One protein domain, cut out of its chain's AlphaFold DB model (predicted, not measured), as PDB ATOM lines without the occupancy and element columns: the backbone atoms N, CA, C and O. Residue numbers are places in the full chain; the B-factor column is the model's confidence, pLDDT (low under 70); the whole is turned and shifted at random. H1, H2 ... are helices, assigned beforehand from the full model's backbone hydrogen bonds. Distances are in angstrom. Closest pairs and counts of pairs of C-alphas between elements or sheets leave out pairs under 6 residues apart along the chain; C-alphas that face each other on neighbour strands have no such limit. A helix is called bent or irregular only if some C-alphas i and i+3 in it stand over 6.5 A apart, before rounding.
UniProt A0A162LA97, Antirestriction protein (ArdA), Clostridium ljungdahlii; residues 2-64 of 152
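Overview. This is residues 2 to 64 of the 152 residues of the protein "Antirestriction protein (ArdA)" of Clostridium ljungdahlii (UniProt A0A162LA97). Little regular structure: two short helices, H1 and H2, follow one another roughly along the longest axis, and a long, irregular link loops along one side of them. The printed part has 63 residues with two named helices, H1 then H2, and no named strand; its class is all helix, with under half of the residues in named elements. It is compact, with a radius of gyration of the C-alphas of 12.2 A, and elongated, spanning 38 by 22 by 16 A.

Along the chain. H1, residues 11 to 21, begins at C-alpha 11 (-36.452, -41.167, -21.125) and is 15.6 A long. H2, residues 51 to 62, is 16.3 A long and ends at C-alpha 62 (-43.369, -48.900, -7.627).

Arrangement. H1 and H2 are near each other, their closest C-alphas 8.5 A apart. In both, every O i to N i+4 pair is within hydrogen-bond range.

Size, cuts and confidence. The two C-alphas farthest apart, those of Glu 27 and Leu 64, are 39.2 A apart. The link from H1 to H2, residues 22 to 50, is long. The printed part has no cut. Residues 27 to 28 have pLDDT under 70.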
ATOM      1  N   GLY A   2     -50.505 -46.962 -32.778       88.44
ATOM      2  CA  GLY A   2     -50.508 -46.955 -31.315       88.44
ATOM      3  C   GLY A   2     -49.654 -48.105 -30.801       88.44
ATOM      4  O   GLY A   2     -49.486 -49.103 -31.508       88.44
ATOM      5  N   GLU A   3     -49.099 -47.936 -29.610       93.56
ATOM      6  CA  GLU A   3     -48.218 -48.893 -28.947       93.56
ATOM      7  C   GLU A   3     -48.532 -48.883 -27.447       93.56
ATOM      8  O   GLU A   3     -48.813 -47.824 -26.891       93.56
ATOM      9  N   TRP A   4     -48.524 -50.060 -26.818       94.75
ATOM     10  CA  TRP A   4     -48.617 -50.178 -25.363       94.75
ATOM     11  C   TRP A   4     -47.252 -49.880 -24.740       94.75
ATOM     12  O   TRP A   4     -46.239 -50.389 -25.224       94.75
ATOM     13  N   LEU A   5     -47.238 -49.091 -23.668       94.88
ATOM     14  CA  LEU A   5     -46.043 -48.729 -22.912       94.88
ATOM     15  C   LEU A   5     -46.303 -48.994 -21.426       94.88
ATOM     16  O   LEU A   5     -47.224 -48.420 -20.854       94.88
ATOM     17  N   GLU A   6     -45.513 -49.882 -20.832       95.38
ATOM     18  CA  GLU A   6     -45.573 -50.212 -19.406       95.38
ATOM     19  C   GLU A   6     -44.687 -49.230 -18.644       95.38
ATOM     20  O   GLU A   6     -43.488 -49.193 -18.897       95.38
ATOM     21  N   LEU A   7     -45.279 -48.409 -17.776       95.25
ATOM     22  CA  LEU A   7     -44.569 -47.417 -16.968       95.25
ATOM     23  C   LEU A   7     -44.209 -48.017 -15.596       95.25
ATOM     24  O   LEU A   7     -44.991 -48.817 -15.080       95.25
ATOM     25  N   PRO A   8     -43.097 -47.592 -14.975       95.69
ATOM     26  CA  PRO A   8     -42.183 -46.551 -15.443       95.69
ATOM     27  C   PRO A   8     -41.160 -47.034 -16.488       95.69
ATOM     28  O   PRO A   8     -40.755 -48.193 -16.515       95.69
ATOM     29  N   VAL A   9     -40.704 -46.115 -17.340       95.88
ATOM     30  CA  VAL A   9     -39.660 -46.314 -18.354       95.88
ATOM     31  C   VAL A   9     -38.616 -45.206 -18.312       95.88
ATOM     32  O   VAL A   9     -38.855 -44.102 -17.821       95.88
ATOM     33  N   SER A  10     -37.447 -45.474 -18.890       94.50
ATOM     34  CA  SER A  10     -36.436 -44.437 -19.091       94.50
ATOM     35  C   SER A  10     -36.846 -43.416 -20.163       94.50
ATOM     36  O   SER A  10     -37.602 -43.714 -21.089       94.50
ATOM     37  N   GLU A  11     -36.261 -42.214 -20.108       91.12
ATOM     38  CA  GLU A  11     -36.452 -41.167 -21.125       91.12
ATOM     39  C   GLU A  11     -36.088 -41.657 -22.545       91.12
ATOM     40  O   GLU A  11     -36.709 -41.265 -23.534       91.12
ATOM     41  N   GLU A  12     -35.091 -42.542 -22.670       92.38
ATOM     42  CA  GLU A  12     -34.706 -43.137 -23.956       92.38
ATOM     43  C   GLU A  12     -35.810 -44.056 -24.501       92.38
ATOM     44  O   GLU A  12     -36.186 -43.928 -25.667       92.38
ATOM     45  N   GLU A  13     -36.378 -44.922 -23.657       94.56
ATOM     46  CA  GLU A  13     -37.472 -45.833 -24.019       94.56
ATOM     47  C   GLU A  13     -38.760 -45.080 -24.370       94.56
ATOM     48  O   GLU A  13     -39.433 -45.434 -25.345       94.56
ATOM     49  N   LEU A  14     -39.064 -44.009 -23.632       91.88
ATOM     50  CA  LEU A  14     -40.193 -43.119 -23.899       91.88
ATOM     51  C   LEU A  14     -40.068 -42.463 -25.283       91.88
ATOM     52  O   LEU A  14     -40.978 -42.550 -26.112       91.88
ATOM     53  N   ASN A  15     -38.907 -41.866 -25.569       89.62
ATOM     54  CA  ASN A  15     -38.615 -41.235 -26.859       89.62
ATOM     55  C   ASN A  15     -38.582 -42.246 -28.013       89.62
ATOM     56  O   ASN A  15     -38.988 -41.946 -29.139       89.62
ATOM     57  N   ASP A  16     -38.079 -43.451 -27.761       92.06
ATOM     58  CA  ASP A  16     -38.119 -44.552 -28.716       92.06
ATOM     59  C   ASP A  16     -39.560 -44.966 -29.040       92.06
ATOM     60  O   ASP A  16     -39.880 -45.164 -30.216       92.06
ATOM     61  N   CYS A  17     -40.435 -45.054 -28.036       92.50
ATOM     62  CA  CYS A  17     -41.861 -45.329 -28.217       92.50
ATOM     63  C   CYS A  17     -42.536 -44.239 -29.063       92.50
ATOM     64  O   CYS A  17     -43.146 -44.546 -30.089       92.50
ATOM     65  N   MET A  18     -42.327 -42.962 -28.718       90.50
ATOM     66  CA  MET A  18     -42.858 -41.815 -29.468       90.50
ATOM     67  C   MET A  18     -42.466 -41.865 -30.950       90.50
ATOM     68  O   MET A  18     -43.322 -41.782 -31.836       90.50
ATOM     69  N   ARG A  19     -41.188 -42.134 -31.241       89.56
ATOM     70  CA  ARG A  19     -40.708 -42.280 -32.623       89.56
ATOM     71  C   ARG A  19     -41.352 -43.456 -33.359       89.56
ATOM     72  O   ARG A  19     -41.631 -43.336 -34.553       89.56
ATOM     73  N   ARG A  20     -41.601 -44.586 -32.686       90.94
ATOM     74  CA  ARG A  20     -42.249 -45.765 -33.294       90.94
ATOM     75  C   ARG A  20     -43.703 -45.507 -33.677       90.94
ATOM     76  O   ARG A  20     -44.137 -45.987 -34.727       90.94
ATOM     77  N   ILE A  21     -44.437 -44.729 -32.881       91.25
ATOM     78  CA  ILE A  21     -45.823 -44.353 -33.204       91.25
ATOM     79  C   ILE A  21     -45.918 -43.185 -34.201       91.25
ATOM     80  O   ILE A  21     -47.006 -42.924 -34.724       91.25
ATOM     81  N   GLY A  22     -44.782 -42.565 -34.539       86.69
ATOM     82  CA  GLY A  22     -44.660 -41.525 -35.559       86.69
ATOM     83  C   GLY A  22     -44.674 -40.098 -35.016       86.69
ATOM     84  O   GLY A  22     -44.869 -39.183 -35.805       86.69
ATOM     85  N   ILE A  23     -44.478 -39.915 -33.706       86.62
ATOM     86  CA  ILE A  23     -44.269 -38.606 -33.084       86.62
ATOM     87  C   ILE A  23     -42.778 -38.281 -33.174       86.62
ATOM     88  O   ILE A  23     -41.948 -38.907 -32.513       86.62
ATOM     89  N   ASP A  24     -42.433 -37.344 -34.053       77.94
ATOM     90  CA  ASP A  24     -41.052 -36.956 -34.357       77.94
ATOM     91  C   ASP A  24     -40.704 -35.528 -33.921       77.94
ATOM     92  O   ASP A  24     -39.539 -35.135 -33.993       77.94
ATOM     93  N   GLY A  25     -41.692 -34.769 -33.436       72.94
ATOM     94  CA  GLY A  25     -41.509 -33.372 -33.050       72.94
ATOM     95  C   GLY A  25     -41.338 -32.415 -34.237       72.94
ATOM     96  O   GLY A  25     -40.945 -31.270 -34.023       72.94
ATOM     97  N   GLU A  26     -41.583 -32.869 -35.474       73.94
ATOM     98  CA  GLU A  26     -41.512 -32.045 -36.689       73.94
ATOM     99  C   GLU A  26     -42.849 -32.007 -37.450       73.94
ATOM    100  O   GLU A  26     -43.395 -30.925 -37.674       73.94
ATOM    101  N   GLU A  27     -43.378 -33.163 -37.875       61.44
ATOM    102  CA  GLU A  27     -44.663 -33.252 -38.599       61.44
ATOM    103  C   GLU A  27     -45.827 -33.644 -37.685       61.44
ATOM    104  O   GLU A  27     -46.953 -33.184 -37.897       61.44
ATOM    105  N   TYR A  28     -45.566 -34.477 -36.674       68.12
ATOM    106  CA  TYR A  28     -46.574 -34.944 -35.726       68.12
ATOM    107  C   TYR A  28     -46.072 -34.747 -34.296       68.12
ATOM    108  O   TYR A  28     -45.145 -35.421 -33.849       68.12
ATOM    109  N   GLU A  29     -46.699 -33.812 -33.583       75.88
ATOM    110  CA  GLU A  29     -46.372 -33.473 -32.189       75.88
ATOM    111  C   GLU A  29     -47.422 -33.993 -31.191       75.88
ATOM    112  O   GLU A  29     -47.157 -34.074 -29.995       75.88
ATOM    113  N   GLU A  30     -48.617 -34.354 -31.665       82.75
ATOM    114  CA  GLU A  30     -49.746 -34.710 -30.803       82.75
ATOM    115  C   GLU A  30     -49.903 -36.229 -30.666       82.75
ATOM    116  O   GLU A  30     -50.069 -36.943 -31.658       82.75
ATOM    117  N   TYR A  31     -49.927 -36.710 -29.422       89.25
ATOM    118  CA  TYR A  31     -50.374 -38.053 -29.050       89.25
ATOM    119  C   TYR A  31     -51.594 -37.959 -28.130       89.25
ATOM    120  O   TYR A  31     -51.885 -36.908 -27.560       89.25
ATOM    121  N   PHE A  32     -52.314 -39.067 -27.989       92.25
ATOM    122  CA  PHE A  32     -53.379 -39.215 -27.005       92.25
ATOM    123  C   PHE A  32     -53.423 -40.658 -26.507       92.25
ATOM    124  O   PHE A  32     -53.100 -41.597 -27.243       92.25
ATOM    125  N   ILE A  33     -53.810 -40.822 -25.249       94.00
ATOM    126  CA  ILE A  33     -53.992 -42.117 -24.601       94.00
ATOM    127  C   ILE A  33     -55.359 -42.650 -25.021       94.00
ATOM    128  O   ILE A  33     -56.367 -41.959 -24.909       94.00
ATOM    129  N   THR A  34     -55.377 -43.872 -25.554       93.31
ATOM    130  CA  THR A  34     -56.619 -44.516 -26.026       93.31
ATOM    131  C   THR A  34     -57.174 -45.544 -25.058       93.31
ATOM    132  O   THR A  34     -58.368 -45.822 -25.108       93.31
ATOM    133  N   ASP A  35     -56.310 -46.120 -24.225       94.69
ATOM    134  CA  ASP A  35     -56.641 -47.144 -23.243       94.69
ATOM    135  C   ASP A  35     -55.506 -47.238 -22.210       94.69
ATOM    136  O   ASP A  35     -54.383 -46.801 -22.501       94.69
ATOM    137  N   TYR A  36     -55.787 -47.786 -21.029       94.62
ATOM    138  CA  TYR A  36     -54.799 -48.005 -19.968       94.62
ATOM    139  C   TYR A  36     -55.213 -49.150 -19.032       94.62
ATOM    140  O   TYR A  36     -56.391 -49.463 -18.889       94.62
ATOM    141  N   GLU A  37     -54.229 -49.749 -18.364       94.25
ATOM    142  CA  GLU A  37     -54.425 -50.732 -17.294       94.25
ATOM    143  C   GLU A  37     -53.601 -50.292 -16.074       94.25
ATOM    144  O   GLU A  37     -52.502 -49.757 -16.229       94.25
ATOM    145  N   THR A  38     -54.141 -50.459 -14.864       91.19
ATOM    146  CA  THR A  38     -53.487 -50.041 -13.615       91.19
ATOM    147  C   THR A  38     -53.933 -50.910 -12.441       91.19
ATOM    148  O   THR A  38     -55.074 -51.369 -12.412       91.19
ATOM    149  N   ASP A  39     -53.037 -51.095 -11.471       87.12
ATOM    150  CA  ASP A  39     -53.321 -51.767 -10.196       87.12
ATOM    151  C   ASP A  39     -53.958 -50.825  -9.149       87.12
ATOM    152  O   ASP A  39     -54.294 -51.255  -8.045       87.12
ATOM    153  N   VAL A  40     -54.116 -49.533  -9.467       88.31
ATOM    154  CA  VAL A  40     -54.755 -48.548  -8.583       88.31
ATOM    155  C   VAL A  40     -56.237 -48.425  -8.931       88.31
ATOM    156  O   VAL A  40     -56.615 -47.752  -9.895       88.31
ATOM    157  N   ASP A  41     -57.090 -49.061  -8.129       87.88
ATOM    158  CA  ASP A  41     -58.540 -48.966  -8.288       87.88
ATOM    159  C   ASP A  41     -59.022 -47.511  -8.176       87.88
ATOM    160  O   ASP A  41     -58.606 -46.756  -7.298       87.88
ATOM    161  N   GLY A  42     -59.935 -47.123  -9.069       83.81
ATOM    162  CA  GLY A  42     -60.508 -45.775  -9.107       83.81
ATOM    163  C   GLY A  42     -59.648 -44.727  -9.819       83.81
ATOM    164  O   GLY A  42     -60.112 -43.602  -9.988       83.81
ATOM    165  N   LEU A  43     -58.436 -45.071 -10.275       88.12
ATOM    166  CA  LEU A  43     -57.593 -44.152 -11.039       88.12
ATOM    167  C   LEU A  43     -58.178 -43.876 -12.433       88.12
ATOM    168  O   LEU A  43     -58.361 -44.787 -13.250       88.12
ATOM    169  N   GLU A  44     -58.402 -42.598 -12.733       88.75
ATOM    170  CA  GLU A  44     -58.841 -42.128 -14.046       88.75
ATOM    171  C   GLU A  44     -57.696 -41.437 -14.797       88.75
ATOM    172  O   GLU A  44     -57.137 -40.445 -14.334       88.75
ATOM    173  N   ILE A  45     -57.351 -41.947 -15.985       90.81
ATOM    174  CA  ILE A  45     -56.355 -41.326 -16.870       90.81
ATOM    175  C   ILE A  45     -57.072 -40.693 -18.063       90.81
ATOM    176  O   ILE A  45     -57.739 -41.367 -18.846       90.81
ATOM    177  N   GLY A  46     -56.920 -39.377 -18.211       90.56
ATOM    178  CA  GLY A  46     -57.461 -38.639 -19.347       90.56
ATOM    179  C   GLY A  46     -56.704 -38.900 -20.653       90.56
ATOM    180  O   GLY A  46     -55.494 -39.118 -20.663       90.56
ATOM    181  N   GLU A  47     -57.402 -38.771 -21.785       92.50
ATOM    182  CA  GLU A  47     -56.832 -38.952 -23.134       92.50
ATOM    183  C   GLU A  47     -55.625 -38.035 -23.410       92.50
ATOM    184  O   GLU A  47     -54.756 -38.367 -24.213       92.50
ATOM    185  N   TYR A  48     -55.559 -36.885 -22.734       91.06
ATOM    186  CA  TYR A  48     -54.502 -35.879 -22.875       91.06
ATOM    187  C   TYR A  48     -53.601 -35.774 -21.638       91.06
ATOM    188  O   TYR A  48     -52.930 -34.756 -21.450       91.06
ATOM    189  N   SER A  49     -53.607 -36.788 -20.768       90.69
ATOM    190  CA  SER A  49     -52.684 -36.840 -19.637       90.69
ATOM    191  C   SER A  49     -51.236 -36.826 -20.126       90.69
ATOM    192  O   SER A  49     -50.884 -37.458 -21.122       90.69
ATOM    193  N   ASN A  50     -50.390 -36.075 -19.421       90.56
ATOM    194  CA  ASN A  50     -48.980 -35.956 -19.760       90.56
ATOM    195  C   ASN A  50     -48.244 -37.257 -19.401       90.56
ATOM    196  O   ASN A  50     -48.260 -37.677 -18.246       90.56
ATOM    197  N   LEU A  51     -47.598 -37.877 -20.388       90.75
ATOM    198  CA  LEU A  51     -46.961 -39.179 -20.218       90.75
ATOM    199  C   LEU A  51     -45.717 -39.144 -19.317       90.75
ATOM    200  O   LEU A  51     -45.466 -40.124 -18.629       90.75
ATOM    201  N   GLU A  52     -44.974 -38.033 -19.273       90.06
ATOM    202  CA  GLU A  52     -43.857 -37.865 -18.326       90.06
ATOM    203  C   GLU A  52     -44.386 -37.822 -16.887       90.06
ATOM    204  O   GLU A  52     -43.897 -38.555 -16.036       90.06
ATOM    205  N   ASN A  53     -45.467 -37.075 -16.633       90.94
ATOM    206  CA  ASN A  53     -46.118 -37.076 -15.321       90.94
ATOM    207  C   ASN A  53     -46.634 -38.472 -14.939       90.94
ATOM    208  O   ASN A  53     -46.517 -38.868 -13.783       90.94
ATOM    209  N   LEU A  54     -47.225 -39.219 -15.880       93.31
ATOM    210  CA  LEU A  54     -47.658 -40.597 -15.623       93.31
ATOM    211  C   LEU A  54     -46.470 -41.516 -15.320       93.31
ATOM    212  O   LEU A  54     -46.594 -42.403 -14.482       93.31
ATOM    213  N   ASN A  55     -45.328 -41.291 -15.974       94.19
ATOM    214  CA  ASN A  55     -44.100 -42.035 -15.725       94.19
ATOM    215  C   ASN A  55     -43.570 -41.776 -14.311       94.19
ATOM    216  O   ASN A  55     -43.320 -42.724 -13.574       94.19
ATOM    217  N   ASP A  56     -43.499 -40.508 -13.906       91.94
ATOM    218  CA  ASP A  56     -43.091 -40.114 -12.555       91.94
ATOM    219  C   ASP A  56     -44.038 -40.698 -11.491       91.94
ATOM    220  O   ASP A  56     -43.602 -41.189 -10.449       91.94
ATOM    221  N   LEU A  57     -45.349 -40.692 -11.754       91.81
ATOM    222  CA  LEU A  57     -46.342 -41.309 -10.871       91.81
ATOM    223  C   LEU A  57     -46.169 -42.828 -10.779       91.81
ATOM    224  O   LEU A  57     -46.292 -43.381  -9.688       91.81
ATOM    225  N   ALA A  58     -45.860 -43.500 -11.887       93.31
ATOM    226  CA  ALA A  58     -45.587 -44.932 -11.889       93.31
ATOM    227  C   ALA A  58     -44.319 -45.270 -11.081       93.31
ATOM    228  O   ALA A  58     -44.338 -46.222 -10.305       93.31
ATOM    229  N   GLU A  59     -43.262 -44.454 -11.168       92.62
ATOM    230  CA  GLU A  59     -42.066 -44.606 -10.318       92.62
ATOM    231  C   GLU A  59     -42.402 -44.467  -8.828       92.62
ATOM    232  O   GLU A  59     -41.913 -45.236  -7.995       92.62
ATOM    233  N   LEU A  60     -43.256 -43.499  -8.476       90.25
ATOM    234  CA  LEU A  60     -43.724 -43.343  -7.099       90.25
ATOM    235  C   LEU A  60     -44.507 -44.576  -6.643       90.25
ATOM    236  O   LEU A  60     -44.247 -45.076  -5.548       90.25
ATOM    237  N   LEU A  61     -45.406 -45.094  -7.480       91.44
ATOM    238  CA  LEU A  61     -46.194 -46.290  -7.187       91.44
ATOM    239  C   LEU A  61     -45.333 -47.545  -6.991       91.44
ATOM    240  O   LEU A  61     -45.588 -48.295  -6.052       91.44
ATOM    241  N   GLU A  62     -44.287 -47.756  -7.796       91.31
ATOM    242  CA  GLU A  62     -43.369 -48.900  -7.627       91.31
ATOM    243  C   GLU A  62     -42.652 -48.901  -6.269       91.31
ATOM    244  O   GLU A  62     -42.224 -49.950  -5.777       91.31
ATOM    245  N   SER A  63     -42.503 -47.728  -5.651       90.25
ATOM    246  CA  SER A  63     -41.873 -47.602  -4.336       90.25
ATOM    247  C   SER A  63     -42.805 -47.946  -3.167       90.25
ATOM    248  O   SER A  63     -42.325 -48.139  -2.044       90.25
ATOM    249  N   LEU A  64     -44.115 -48.035  -3.416       93.19
ATOM    250  CA  LEU A  64     -45.133 -48.291  -2.403       93.19
ATOM    251  C   LEU A  64     -45.281 -49.785  -2.103       93.19
ATOM    252  O   LEU A  64     -45.062 -50.658  -2.943       93.19
TER     253      LEU A  64